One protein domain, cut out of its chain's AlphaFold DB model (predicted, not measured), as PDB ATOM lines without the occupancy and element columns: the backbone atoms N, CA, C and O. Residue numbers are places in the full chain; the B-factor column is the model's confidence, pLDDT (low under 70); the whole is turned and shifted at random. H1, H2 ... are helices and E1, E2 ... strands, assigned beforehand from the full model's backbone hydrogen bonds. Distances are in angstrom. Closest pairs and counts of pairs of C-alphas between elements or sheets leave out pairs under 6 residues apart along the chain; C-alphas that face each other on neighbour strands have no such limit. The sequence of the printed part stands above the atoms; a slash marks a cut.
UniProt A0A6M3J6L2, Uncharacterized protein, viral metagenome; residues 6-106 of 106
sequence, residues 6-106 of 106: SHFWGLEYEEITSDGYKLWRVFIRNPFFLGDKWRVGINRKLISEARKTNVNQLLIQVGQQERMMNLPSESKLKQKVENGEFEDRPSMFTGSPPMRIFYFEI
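What this domain is: This is residues 6 to 106 of the 106 residues of an uncharacterized protein of viral metagenome (UniProt A0A6M3J6L2). A strongly twisted five-stranded sheet and a smaller four-stranded sheet, curled like part of a barrel, come together where E5 approaches E2 and E3, and the short helix H1 packs on both of them. A second short helix, H2, grazes the smaller sheet by E8 and E9. The printed part has 101 residues, with two named helices and nine named strands in the order E1 E2 E3 E4 E5 H1 E6 E7 H2 E8 E9, and its class is mixed, helices and strands. The larger sheet runs E1 E2 E3 E6 E7 and is mixed; the smaller runs E4 E5 E9 E8, antiparallel throughout. The whole is compact, with a radius of gyration of the C-alphas of 13.6 A and spans of 39 by 35 by 26 A.

Where its parts are: E1 is residues 6 to 8, with C-alpha 6 at (126.573, 186.246, 123.853). E2, residues 11 to 18, and E3, residues 21 to 28, are each 22.1 A long. E4 is residues 32 to 34, and E5, residues 37 to 43, is 19.0 A long. H1, residues 44 to 52, begins at C-alpha 44 at (139.673, 176.108, 122.463) and is 12.6 A long. E6 is residues 57 to 62 and E7 residues 65 to 70. H2, residues 74 to 82, is 12.5 A long. E8 is residues 86 to 89, and E9, residues 99 to 105, ends at C-alpha 105 at (131.820, 166.433, 112.597).

How they stand to each other: E1, E2 and E3 form a meander, each strand the antiparallel neighbour of the one before, with N 6 and O 13 at 2.8 A and N 14 and O 25 at 2.8 A. E3 and E6 are parallel, with N 26 and O 59 at 2.8 A. The hairpin E6 and E7 has N 60 and O 67 at 2.8 A. In the other sheet, E5 pairs with E4 over residues 37 to 39, N 32 and O 39 at 2.9 A, and with E9 over residues 39 to 43, N 40 and O 104 at 2.8 A. The hairpin E8 and E9 has N 87 and O 101 at 2.9 A. The closest C-alphas of E3 and E5, Ile 28 and Val 40, are 7.1 A apart. H1 is on the larger sheet at a height of 9.4 A, over E3 and, only just, E2 with 3 C-alphas, and runs along the strands, at 10 degrees to E3 on the local plane. H1 is also on the smaller sheet, over none of its strands; its closest C-alphas with E9, Arg 44 and Arg 100, are 5.6 A apart. H2 only grazes that sheet with residues 77 to 81, the C-alphas of Lys 80 and Phe 86 being its closest to E8 at 6.5 A. H1 and H2 are apart. In H1 and H2 every O i to N i+4 pair is within hydrogen-bond range.

The domain as a whole: The C-alphas farthest apart, those of Asp 19 and Thr 94, are 42.4 A apart. The printed part has no cut and no long link; the link from E8 to E9, 9 residues, is short and the others are tight. Mean pLDDT of the printed part is 90.0, and no printed residue is under 70.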
ATOM      1  N   SER A   6     125.242 185.794 123.473       86.38
ATOM      2  CA  SER A   6     126.573 186.246 123.853       86.38
ATOM      3  C   SER A   6     127.565 185.961 122.730       86.38
ATOM      4  O   SER A   6     127.449 184.977 122.001       86.38
ATOM      5  N   HIS A   7     128.554 186.837 122.576       83.62
ATOM      6  CA  HIS A   7     129.627 186.663 121.601       83.62
ATOM      7  C   HIS A   7     130.928 186.338 122.325       83.62
ATOM      8  O   HIS A   7     131.374 187.091 123.189       83.62
ATOM      9  N   PHE A   8     131.566 185.234 121.948       79.31
ATOM     10  CA  PHE A   8     132.842 184.819 122.511       79.31
ATOM     11  C   PHE A   8     133.803 184.391 121.406       79.31
ATOM     12  O   PHE A   8     133.654 183.341 120.783       79.31
ATOM     13  N   TRP A   9     134.816 185.229 121.165       75.50
ATOM     14  CA  TRP A   9     135.903 184.960 120.216       75.50
ATOM     15  C   TRP A   9     135.420 184.560 118.807       75.50
ATOM     16  O   TRP A   9     135.944 183.633 118.199       75.50
ATOM     17  N   GLY A  10     134.413 185.262 118.281       77.12
ATOM     18  CA  GLY A  10     133.880 185.024 116.932       77.12
ATOM     19  C   GLY A  10     132.855 183.890 116.828       77.12
ATOM     20  O   GLY A  10     132.382 183.618 115.727       77.12
ATOM     21  N   LEU A  11     132.490 183.258 117.947       86.69
ATOM     22  CA  LEU A  11     131.338 182.366 118.043       86.69
ATOM     23  C   LEU A  11     130.215 183.068 118.805       86.69
ATOM     24  O   LEU A  11     130.452 183.739 119.811       86.69
ATOM     25  N   GLU A  12     128.999 182.915 118.307       92.56
ATOM     26  CA  GLU A  12     127.783 183.353 118.979       92.56
ATOM     27  C   GLU A  12     127.227 182.156 119.750       92.56
ATOM     28  O   GLU A  12     127.211 181.037 119.231       92.56
ATOM     29  N   TYR A  13     126.813 182.365 120.993       92.50
ATOM     30  CA  TYR A  13     126.221 181.309 121.800       92.50
ATOM     31  C   TYR A  13     125.144 181.840 122.740       92.50
ATOM     32  O   TYR A  13     125.062 183.032 123.027       92.50
ATOM     33  N   GLU A  14     124.321 180.928 123.226       93.50
ATOM     34  CA  GLU A  14     123.258 181.167 124.187       93.50
ATOM     35  C   GLU A  14     123.404 180.168 125.336       93.50
ATOM     36  O   GLU A  14     123.582 178.969 125.109       93.50
ATOM     37  N   GLU A  15     123.362 180.661 126.574       91.62
ATOM     38  CA  GLU A  15     123.298 179.796 127.750       91.62
ATOM     39  C   GLU A  15     121.849 179.380 127.988       91.62
ATOM     40  O   GLU A  15     120.973 180.216 128.192       91.62
ATOM     41  N   ILE A  16     121.615 178.072 127.994       90.31
ATOM     42  CA  ILE A  16     120.322 177.476 128.298       90.31
ATOM     43  C   ILE A  16     120.473 176.753 129.634       90.31
ATOM     44  O   ILE A  16     121.352 175.906 129.814       90.31
ATOM     45  N   THR A  17     119.614 177.114 130.584       84.38
ATOM     46  CA  THR A  17     119.527 176.452 131.887       84.38
ATOM     47  C   THR A  17     118.187 175.732 131.970       84.38
ATOM     48  O   THR A  17     117.148 176.385 131.919       84.38
ATOM     49  N   SER A  18     118.207 174.404 132.098       77.75
ATOM     50  CA  SER A  18     117.006 173.583 132.318       77.75
ATOM     51  C   SER A  18     117.284 172.577 133.422       77.75
ATOM     52  O   SER A  18     118.303 171.893 133.377       77.75
ATOM     53  N   ASP A  19     116.403 172.500 134.420       76.56
ATOM     54  CA  ASP A  19     116.430 171.473 135.474       76.56
ATOM     55  C   ASP A  19     117.795 171.295 136.168       76.56
ATOM     56  O   ASP A  19     118.223 170.188 136.486       76.56
ATOM     57  N   GLY A  20     118.514 172.402 136.387       75.38
ATOM     58  CA  GLY A  20     119.838 172.404 137.024       75.38
ATOM     59  C   GLY A  20     121.012 172.066 136.094       75.38
ATOM     60  O   GLY A  20     122.162 172.137 136.525       75.38
ATOM     61  N   TYR A  21     120.756 171.768 134.819       79.88
ATOM     62  CA  TYR A  21     121.783 171.569 133.802       79.88
ATOM     63  C   TYR A  21     122.050 172.858 133.026       79.88
ATOM     64  O   TYR A  21     121.124 173.545 132.590       79.88
ATOM     65  N   LYS A  22     123.338 173.156 132.822       87.62
ATOM     66  CA  LYS A  22     123.807 174.225 131.941       87.62
ATOM     67  C   LYS A  22     124.299 173.645 130.626       87.62
ATOM     68  O   LYS A  22     125.200 172.800 130.606       87.62
ATOM     69  N   LEU A  23     123.735 174.137 129.533       91.56
ATOM     70  CA  LEU A  23     124.183 173.838 128.180       91.56
ATOM     71  C   LEU A  23     124.385 175.139 127.412       91.56
ATOM     72  O   LEU A  23     123.686 176.126 127.639       91.56
ATOM     73  N   TRP A  24     125.352 175.146 126.504       94.12
ATOM     74  CA  TRP A  24     125.564 176.279 125.611       94.12
ATOM     75  C   TRP A  24     125.149 175.901 124.200       94.12
ATOM     76  O   TRP A  24     125.731 175.000 123.592       94.12
ATOM     77  N   ARG A  25     124.153 176.604 123.664       94.88
ATOM     78  CA  ARG A  25     123.815 176.542 122.247       94.88
ATOM     79  C   ARG A  25     124.790 177.421 121.485       94.88
ATOM     80  O   ARG A  25     124.817 178.621 121.704       94.88
ATOM     81  N   VAL A  26     125.603 176.834 120.616       94.81
ATOM     82  CA  VAL A  26     126.611 177.540 119.819       94.81
ATOM     83  C   VAL A  26     126.108 177.656 118.387       94.81
ATOM     84  O   VAL A  26     125.878 176.646 117.723       94.81
ATOM     85  N   PHE A  27     125.968 178.883 117.898       94.12
ATOM     86  CA  PHE A  27     125.497 179.173 116.549       94.12
ATOM     87  C   PHE A  27     126.677 179.203 115.576       94.12
ATOM     88  O   PHE A  27     127.571 180.049 115.669       94.12
ATOM     89  N   ILE A  28     126.671 178.289 114.609       93.88
ATOM     90  CA  ILE A  28     127.693 178.185 113.571       93.88
ATOM     91  C   ILE A  28     127.133 178.713 112.256       93.88
ATOM     92  O   ILE A  28     126.194 178.160 111.687       93.88
ATOM     93  N   ARG A  29     127.750 179.785 111.752       89.31
ATOM     94  CA  ARG A  29     127.367 180.407 110.475       89.31
ATOM     95  C   ARG A  29     127.973 179.691 109.269       89.31
ATOM     96  O   ARG A  29     127.319 179.574 108.243       89.31
ATOM     97  N   ASN A  30     129.204 179.201 109.416       90.19
ATOM     98  CA  ASN A  30     130.003 178.656 108.321       90.19
ATOM     99  C   ASN A  30     130.490 177.235 108.661       90.19
ATOM    100  O   ASN A  30     131.615 177.085 109.148       90.19
ATOM    101  N   PRO A  31     129.665 176.192 108.459       93.25
ATOM    102  CA  PRO A  31     130.175 174.828 108.400       93.25
ATOM    103  C   PRO A  31     131.061 174.667 107.154       93.25
ATOM    104  O   PRO A  31     130.924 175.408 106.180       93.25
ATOM    105  N   PHE A  32     131.970 173.698 107.164       93.75
ATOM    106  CA  PHE A  32     132.861 173.429 106.033       93.75
ATOM    107  C   PHE A  32     133.006 171.928 105.796       93.75
ATOM    108  O   PHE A  32     132.755 171.115 106.685       93.75
ATOM    109  N   PHE A  33     133.408 171.559 104.584       92.00
ATOM    110  CA  PHE A  33     133.579 170.168 104.182       92.00
ATOM    111  C   PHE A  33     135.057 169.772 104.264       92.00
ATOM    112  O   PHE A  33     135.909 170.446 103.686       92.00
ATOM    113  N   LEU A  34     135.374 168.705 105.004       89.62
ATOM    114  CA  LEU A  34     136.742 168.203 105.170       89.62
ATOM    115  C   LEU A  34     136.741 166.683 105.372       89.62
ATOM    116  O   LEU A  34     136.151 166.185 106.336       89.62
ATOM    117  N   GLY A  35     137.462 165.961 104.506       82.38
ATOM    118  CA  GLY A  35     137.583 164.499 104.571       82.38
ATOM    119  C   GLY A  35     136.223 163.807 104.489       82.38
ATOM    120  O   GLY A  35     135.859 163.071 105.404       82.38
ATOM    121  N   ASP A  36     135.456 164.140 103.449       90.06
ATOM    122  CA  ASP A  36     134.119 163.613 103.126       90.06
ATOM    123  C   ASP A  36     133.016 163.864 104.159       90.06
ATOM    124  O   ASP A  36     131.947 163.254 104.118       90.06
ATOM    125  N   LYS A  37     133.258 164.782 105.094       92.38
ATOM    126  CA  LYS A  37     132.343 165.066 106.195       92.38
ATOM    127  C   LYS A  37     132.144 166.559 106.373       92.38
ATOM    128  O   LYS A  37     133.090 167.344 106.264       92.38
ATOM    129  N   TRP A  38     130.914 166.941 106.707       93.06
ATOM    130  CA  TRP A  38     130.622 168.280 107.198       93.06
ATOM    131  C   TRP A  38     131.173 168.445 108.607       93.06
ATOM    132  O   TRP A  38     131.039 167.568 109.462       93.06
ATOM    133  N   ARG A  39     131.835 169.574 108.842       94.69
ATOM    134  CA  ARG A  39     132.476 169.890 110.110       94.69
ATOM    135  C   ARG A  39     132.236 171.337 110.509       94.69
ATOM    136  O   ARG A  39     131.951 172.205 109.683       94.69
ATOM    137  N   VAL A  40     132.406 171.592 111.798       95.31
ATOM    138  CA  VAL A  40     132.381 172.922 112.404       95.31
ATOM    139  C   VAL A  40     133.641 173.158 113.219       95.31
ATOM    140  O   VAL A  40     134.212 172.229 113.792       95.31
ATOM    141  N   GLY A  41     134.076 174.413 113.276       94.50
ATOM    142  CA  GLY A  41     135.201 174.837 114.097       94.50
ATOM    143  C   GLY A  41     134.725 175.356 115.449       94.50
ATOM    144  O   GLY A  41     133.930 176.291 115.497       94.50
ATOM    145  N   ILE A  42     135.233 174.787 116.544       94.56
ATOM    146  CA  ILE A  42     134.974 175.276 117.903       94.56
ATOM    147  C   ILE A  42     136.286 175.714 118.550       94.56
ATOM    148  O   ILE A  42     137.254 174.952 118.638       94.56
ATOM    149  N   ASN A  43     136.313 176.953 119.034       92.31
ATOM    150  CA  ASN A  43     137.505 177.553 119.622       92.31
ATOM    151  C   ASN A  43     137.861 176.900 120.961       92.31
ATOM    152  O   ASN A  43     137.007 176.751 121.838       92.31
ATOM    153  N   ARG A  44     139.156 176.631 121.185       92.75
ATOM    154  CA  ARG A  44     139.673 176.108 122.463       92.75
ATOM    155  C   ARG A  44     139.242 176.967 123.649       92.75
ATOM    156  O   ARG A  44     138.900 176.430 124.694       92.75
ATOM    157  N   LYS A  45     139.240 178.294 123.486       90.50
ATOM    158  CA  LYS A  45     138.827 179.219 124.548       90.50
ATOM    159  C   LYS A  45     137.365 179.007 124.947       90.50
ATOM    160  O   LYS A  45     137.089 179.042 126.138       90.50
ATOM    161  N   LEU A  46     136.461 178.767 123.990       93.00
ATOM    162  CA  LEU A  46     135.041 178.529 124.286       93.00
ATOM    163  C   LEU A  46     134.880 177.236 125.082       93.00
ATOM    164  O   LEU A  46     134.184 177.220 126.087       93.00
ATOM    165  N   ILE A  47     135.591 176.180 124.681       93.94
ATOM    166  CA  ILE A  47     135.592 174.895 125.393       93.94
ATOM    167  C   ILE A  47     136.118 175.064 126.825       93.94
ATOM    168  O   ILE A  47     135.531 174.536 127.768       93.94
ATOM    169  N   SER A  48     137.218 175.802 126.997       92.50
ATOM    170  CA  SER A  48     137.774 176.095 128.319       92.50
ATOM    171  C   SER A  48     136.807 176.897 129.185       92.50
ATOM    172  O   SER A  48     136.702 176.620 130.375       92.50
ATOM    173  N   GLU A  49     136.119 177.880 128.608       93.12
ATOM    174  CA  GLU A  49     135.180 178.724 129.343       93.12
ATOM    175  C   GLU A  49     133.925 177.948 129.744       93.12
ATOM    176  O   GLU A  49     133.578 177.948 130.920       93.12
ATOM    177  N   ALA A  50     133.347 177.173 128.820       92.62
ATOM    178  CA  ALA A  50     132.254 176.242 129.096       92.62
ATOM    179  C   ALA A  50     132.599 175.300 130.263       92.62
ATOM    180  O   ALA A  50     131.795 175.069 131.163       92.62
ATOM    181  N   ARG A  51     133.841 174.800 130.310       92.88
ATOM    182  CA  ARG A  51     134.287 173.947 131.416       92.88
ATOM    183  C   ARG A  51     134.313 174.683 132.757       92.88
ATOM    184  O   ARG A  51     133.901 174.109 133.758       92.88
ATOM    185  N   LYS A  52     134.791 175.932 132.794       92.69
ATOM    186  CA  LYS A  52     134.815 176.742 134.029       92.69
ATOM    187  C   LYS A  52     133.411 177.075 134.529       92.69
ATOM    188  O   LYS A  52     133.218 177.209 135.732       92.69
ATOM    189  N   THR A  53     132.448 177.212 133.621       90.56
ATOM    190  CA  THR A  53     131.053 177.550 133.933       90.56
ATOM    191  C   THR A  53     130.170 176.324 134.192       90.56
ATOM    192  O   THR A  53     128.955 176.472 134.319       90.56
ATOM    193  N   ASN A  54     130.764 175.130 134.333       89.94
ATOM    194  CA  ASN A  54     130.074 173.849 134.548       89.94
ATOM    195  C   ASN A  54     129.091 173.471 133.425       89.94
ATOM    196  O   ASN A  54     128.079 172.809 133.660       89.94
ATOM    197  N   VAL A  55     129.386 173.880 132.192       91.69
ATOM    198  CA  VAL A  55     128.654 173.451 131.000       91.69
ATOM    199  C   VAL A  55     129.188 172.098 130.554       91.69
ATOM    200  O   VAL A  55     130.361 171.954 130.212       91.69
ATOM    201  N   ASN A  56     128.313 171.099 130.518       87.69
ATOM    202  CA  ASN A  56     128.705 169.727 130.183       87.69
ATOM    203  C   ASN A  56     128.477 169.387 128.707       87.69
ATOM    204  O   ASN A  56     129.084 168.451 128.176       87.69
ATOM    205  N   GLN A  57     127.601 170.135 128.038       92.75
ATOM    206  CA  GLN A  57     127.158 169.857 126.679       92.75
ATOM    207  C   GLN A  57     127.069 171.138 125.857       92.75
ATOM    208  O   GLN A  57     126.738 172.212 126.362       92.75
ATOM    209  N   LEU A  58     127.364 170.989 124.571       94.38
ATOM    210  CA  LEU A  58     127.175 172.017 123.565       94.38
ATOM    211  C   LEU A  58     126.056 171.573 122.623       94.38
ATOM    212  O   LEU A  58     126.055 170.435 122.151       94.38
ATOM    213  N   LEU A  59     125.129 172.478 122.330       94.81
ATOM    214  CA  LEU A  59     124.134 172.311 121.278       94.81
ATOM    215  C   LEU A  59     124.611 173.091 120.054       94.81
ATOM    216  O   LEU A  59     124.561 174.315 120.031       94.81
ATOM    217  N   ILE A  60     125.147 172.400 119.056       95.62
ATOM    218  CA  ILE A  60     125.667 173.033 117.846       95.62
ATOM    219  C   ILE A  60     124.500 173.310 116.906       95.62
ATOM    220  O   ILE A  60     123.869 172.371 116.428       95.62
ATOM    221  N   GLN A  61     124.235 174.582 116.626       94.94
ATOM    222  CA  GLN A  61     123.195 174.995 115.694       94.94
ATOM    223  C   GLN A  61     123.806 175.467 114.373       94.94
ATOM    224  O   GLN A  61     124.603 176.405 114.348       94.94
ATOM    225  N   VAL A  62     123.397 174.839 113.270       93.56
ATOM    226  CA  VAL A  62     123.819 175.155 111.900       93.56
ATOM    227  C   VAL A  62     122.569 175.390 111.052       93.56
ATOM    228  O   VAL A  62     121.887 174.455 110.637       93.56
ATOM    229  N   GLY A  63     122.220 176.658 110.821       89.38
ATOM    230  CA  GLY A  63     120.946 177.006 110.188       89.38
ATOM    231  C   GLY A  63     119.753 176.495 111.008       89.38
ATOM    232  O   GLY A  63     119.539 176.945 112.134       89.38
ATOM    233  N   GLN A  64     118.984 175.562 110.435       88.88
ATOM    234  CA  GLN A  64     117.844 174.904 111.094       88.88
ATOM    235  C   GLN A  64     118.207 173.571 111.767       88.88
ATOM    236  O   GLN A  64     117.365 172.975 112.430       88.88
ATOM    237  N   GLN A  65     119.434 173.079 111.579       90.81
ATOM    238  CA  GLN A  65     119.880 171.823 112.169       90.81
ATOM    239  C   GLN A  65     120.493 172.077 113.541       90.81
ATOM    240  O   GLN A  65     121.261 173.022 113.724       90.81
ATOM    241  N   GLU A  66     120.190 171.196 114.488       93.06
ATOM    242  CA  GLU A  66     120.788 171.195 115.816       93.06
ATOM    243  C   GLU A  66     121.410 169.824 116.091       93.06
ATOM    244  O   GLU A  66     120.786 168.785 115.870       93.06
ATOM    245  N   ARG A  67     122.649 169.811 116.591       93.62
ATOM    246  CA  ARG A  67     123.341 168.591 117.008       93.62
ATOM    247  C   ARG A  67     123.945 168.774 118.389       93.62
ATOM    248  O   ARG A  67     124.791 169.637 118.611       93.62
ATOM    249  N   MET A  68     123.522 167.936 119.327       93.44
ATOM    250  CA  MET A  68     124.070 167.936 120.677       93.44
ATOM    251  C   MET A  68     125.385 167.156 120.723       93.44
ATOM    252  O   MET A  68     125.506 166.070 120.152       93.44
ATOM    253  N   MET A  69     126.371 167.694 121.432       93.75
ATOM    254  CA  MET A  69     127.633 167.019 121.697       93.75
ATOM    255  C   MET A  69     128.087 167.252 123.135       93.75
ATOM    256  O   MET A  69     127.918 168.331 123.700       93.75
ATOM    257  N   ASN A  70     128.730 166.245 123.721       93.81
ATOM    258  CA  ASN A  70     129.406 166.424 125.000       93.81
ATOM    259  C   ASN A  70     130.579 167.390 124.835       93.81
ATOM    260  O   ASN A  70     131.274 167.365 123.809       93.81
ATOM    261  N   LEU A  71     130.831 168.196 125.867       94.31
ATOM    262  CA  LEU A  71     132.009 169.047 125.903       94.31
ATOM    263  C   LEU A  71     133.263 168.165 125.734       94.31
ATOM    264  O   LEU A  71     133.431 167.178 126.458       94.31
ATOM    265  N   PRO A  72     134.146 168.459 124.766       94.56
ATOM    266  CA  PRO A  72     135.291 167.603 124.500       94.56
ATOM    267  C   PRO A  72     136.266 167.601 125.688       94.56
ATOM    268  O   PRO A  72     136.620 168.644 126.246       94.56
ATOM    269  N   SER A  73     136.724 166.405 126.062       95.19
ATOM    270  CA  SER A  73     137.762 166.218 127.077       95.19
ATOM    271  C   SER A  73     139.130 166.664 126.554       95.19
ATOM    272  O   SER A  73     139.369 166.671 125.346       95.19
ATOM    273  N   GLU A  74     140.074 166.971 127.449       94.56
ATOM    274  CA  GLU A  74     141.450 167.297 127.035       94.56
ATOM    275  C   GLU A  74     142.109 166.161 126.241       94.56
ATOM    276  O   GLU A  74     142.855 166.429 125.305       94.56
ATOM    277  N   SER A  75     141.800 164.896 126.556       95.69
ATOM    278  CA  SER A  75     142.277 163.745 125.776       95.69
ATOM    279  C   SER A  75     141.749 163.780 124.337       95.69
ATOM    280  O   SER A  75     142.534 163.654 123.400       95.69
ATOM    281  N   LYS A  76     140.455 164.069 124.144       95.06
ATOM    282  CA  LYS A  76     139.869 164.234 122.805       95.06
ATOM    283  C   LYS A  76     140.496 165.407 122.052       95.06
ATOM    284  O   LYS A  76     140.730 165.309 120.853       95.06
ATOM    285  N   LEU A  77     140.797 166.511 122.740       96.00
ATOM    286  CA  LEU A  77     141.483 167.650 122.123       96.00
ATOM    287  C   LEU A  77     142.915 167.305 121.699       96.00
ATOM    288  O   LEU A  77     143.330 167.731 120.628       96.00
ATOM    289  N   LYS A  78     143.653 166.522 122.496       95.88
ATOM    290  CA  LYS A  78     144.988 166.026 122.122       95.88
ATOM    291  C   LYS A  78     144.929 165.131 120.885       95.88
ATOM    292  O   LYS A  78     145.645 165.406 119.931       95.88
ATOM    293  N   GLN A  79     143.998 164.176 120.849       96.25
ATOM    294  CA  GLN A  79     143.780 163.325 119.671       96.25
ATOM    295  C   GLN A  79     143.483 164.147 118.412       96.25
ATOM    296  O   GLN A  79     143.980 163.842 117.335       96.25
ATOM    297  N   LYS A  80     142.716 165.238 118.528       95.62
ATOM    298  CA  LYS A  80     142.477 166.138 117.390       95.62
ATOM    299  C   LYS A  80     143.735 166.845 116.899       95.62
ATOM    300  O   LYS A  80     143.843 167.081 115.704       95.62
ATOM    301  N   VAL A  81     144.673 167.171 117.787       95.50
ATOM    302  CA  VAL A  81     145.980 167.709 117.378       95.50
ATOM    303  C   VAL A  81     146.781 166.648 116.632       95.50
ATOM    304  O   VAL A  81     147.294 166.927 115.555       95.50
ATOM    305  N   GLU A  82     146.841 165.434 117.177       96.00
ATOM    306  CA  GLU A  82     147.560 164.301 116.578       96.00
ATOM    307  C   GLU A  82     147.017 163.948 115.186       96.00
ATOM    308  O   GLU A  82     147.788 163.687 114.269       96.00
ATOM    309  N   ASN A  83     145.698 164.040 115.003       93.88
ATOM    310  CA  ASN A  83     145.024 163.759 113.736       93.88
ATOM    311  C   ASN A  83     145.000 164.950 112.756       93.88
ATOM    312  O   ASN A  83     144.391 164.846 111.692       93.88
ATOM    313  N   GLY A  84     145.583 166.103 113.109       93.81
ATOM    314  CA  GLY A  84     145.532 167.313 112.276       93.81
ATOM    315  C   GLY A  84     144.130 167.933 112.136       93.81
ATOM    316  O   GLY A  84     143.876 168.707 111.219       93.81
ATOM    317  N   GLU A  85     143.200 167.619 113.039       94.62
ATOM    318  CA  GLU A  85     141.810 168.098 113.030       94.62
ATOM    319  C   GLU A  85     141.643 169.435 113.768       94.62
ATOM    320  O   GLU A  85     140.762 169.604 114.626       94.62
ATOM    321  N   PHE A  86     142.519 170.385 113.463       95.44
ATOM    322  CA  PHE A  86     142.507 171.722 114.038       95.44
ATOM    323  C   PHE A  86     143.130 172.745 113.084       95.44
ATOM    324  O   PHE A  86     143.868 172.395 112.168       95.44
ATOM    325  N   GLU A  87     142.881 174.020 113.352       93.69
ATOM    326  CA  GLU A  87     143.674 175.133 112.829       93.69
ATOM    327  C   GLU A  87     144.059 176.082 113.957       93.69
ATOM    328  O   GLU A  87     143.347 176.218 114.953       93.69
ATOM    329  N   ASP A  88     145.183 176.766 113.781       92.56
ATOM    330  CA  ASP A  88     145.591 177.871 114.635       92.56
ATOM    331  C   ASP A  88     145.406 179.174 113.849       92.56
ATOM    332  O   ASP A  88     146.116 179.440 112.881       92.56
ATOM    333  N   ARG A  89     144.437 180.001 114.259       87.44
ATOM    334  CA  ARG A  89     144.232 181.327 113.665       87.44
ATOM    335  C   ARG A  89     145.085 182.372 114.383       87.44
ATOM    336  O   ARG A  89     145.047 182.422 115.618       87.44
ATOM    337  N   PRO A  90     145.816 183.237 113.658       84.19
ATOM    338  CA  PRO A  90     146.540 184.344 114.269       84.19
ATOM    339  C   PRO A  90     145.606 185.218 115.110       84.19
ATOM    340  O   PRO A  90     144.471 185.499 114.719       84.19
ATOM    341  N   SER A  91     146.078 185.649 116.278       76.12
ATOM    342  CA  SER A  91     145.361 186.645 117.070       76.12
ATOM    343  C   SER A  91     145.426 188.004 116.372       76.12
ATOM    344  O   SER A  91     146.491 188.412 115.919       76.12
ATOM    345  N   MET A  92     144.309 188.736 116.351       73.44
ATOM    346  CA  MET A  92     144.291 190.140 115.911       73.44
ATOM    347  C   MET A  92     144.946 191.089 116.932       73.44
ATOM    348  O   MET A  92     145.218 192.241 116.616       73.44
ATOM    349  N   PHE A  93     145.216 190.611 118.152       72.12
ATOM    350  CA  PHE A  93     145.927 191.355 119.193       72.12
ATOM    351  C   PHE A  93     147.422 191.020 119.181       72.12
ATOM    352  O   PHE A  93     147.794 189.854 119.357       72.12
ATOM    353  N   THR A  94     148.265 192.042 119.020       71.88
ATOM    354  CA  THR A  94     149.732 191.945 119.013       71.88
ATOM    355  C   THR A  94     150.253 191.244 120.273       71.88
ATOM    356  O   THR A  94     149.876 191.598 121.387       71.88
ATOM    357  N   GLY A  95     151.110 190.230 120.104       73.25
ATOM    358  CA  GLY A  95     151.731 189.482 121.209       73.25
ATOM    359  C   GLY A  95     150.842 188.429 121.883       73.25
ATOM    360  O   GLY A  95     151.310 187.726 122.776       73.25
ATOM    361  N   SER A  96     149.580 188.277 121.469       73.81
ATOM    362  CA  SER A  96     148.704 187.228 122.003       73.81
ATOM    363  C   SER A  96     148.899 185.893 121.272       73.81
ATOM    364  O   SER A  96     149.089 185.889 120.053       73.81
ATOM    365  N   PRO A  97     148.800 184.746 121.976       76.88
ATOM    366  CA  PRO A  97     148.924 183.437 121.346       76.88
ATOM    367  C   PRO A  97     147.811 183.210 120.308       76.88
ATOM    368  O   PRO A  97     146.699 183.727 120.482       76.88
ATOM    369  N   PRO A  98     148.080 182.421 119.249       84.12
ATOM    370  CA  PRO A  98     147.081 182.095 118.242       84.12
ATOM    371  C   PRO A  98     145.892 181.354 118.862       84.12
ATOM    372  O   PRO A  98     145.999 180.650 119.871       84.12
ATOM    373  N   MET A  99     144.726 181.529 118.251       88.81
ATOM    374  CA  MET A  99     143.508 180.857 118.662       88.81
ATOM    375  C   MET A  99     143.398 179.508 117.965       88.81
ATOM    376  O   MET A  99     143.162 179.443 116.761       88.81
ATOM    377  N   ARG A 100     143.495 178.434 118.751       93.38
ATOM    378  CA  ARG A 100     143.235 177.081 118.264       93.38
ATOM    379  C   ARG A 100     141.745 176.828 118.089       93.38
ATOM    380  O   ARG A 100     140.971 177.016 119.035       93.38
ATOM    381  N   ILE A 101     141.374 176.333 116.920       94.25
ATOM    382  CA  ILE A 101     140.023 175.940 116.536       94.25
ATOM    383  C   ILE A 101     140.047 174.449 116.229       94.25
ATOM    384  O   ILE A 101     140.817 174.000 115.390       94.25
ATOM    385  N   PHE A 102     139.228 173.673 116.929       96.00
ATOM    386  CA  PHE A 102     139.129 172.231 116.729       96.00
ATOM    387  C   PHE A 102     137.950 171.898 115.824       96.00
ATOM    388  O   PHE A 102     136.879 172.488 115.965       96.00
ATOM    389  N   TYR A 103     138.133 170.926 114.936       95.69
ATOM    390  CA  TYR A 103     137.105 170.528 113.982       95.69
ATOM    391  C   TYR A 103     136.242 169.404 114.534       95.69
ATOM    392  O   TYR A 103     136.765 168.372 114.949       95.69
ATOM    393  N   PHE A 104     134.926 169.562 114.507       95.06
ATOM    394  CA  PHE A 104     133.967 168.547 114.938       95.06
ATOM    395  C   PHE A 104     133.015 168.218 113.799       95.06
ATOM    396  O   PHE A 104     132.504 169.119 113.150       95.06
ATOM    397  N   GLU A 105     132.809 166.928 113.554       92.62
ATOM    398  CA  GLU A 105     131.820 166.433 112.597       92.62
ATOM    399  C   GLU A 105     130.399 166.795 113.052       92.62
ATOM    400  O   GLU A 105     130.090 166.667 114.243       92.62
ATOM    401  N   ILE A 106     129.570 167.237 112.101       87.12
ATOM    402  CA  ILE A 106     128.147 167.559 112.288       87.12
ATOM    403  C   ILE A 106     127.233 166.674 111.464       87.12
ATOM    404  O   ILE A 106     127.703 166.028 110.509       87.12
TER     405      ILE A 106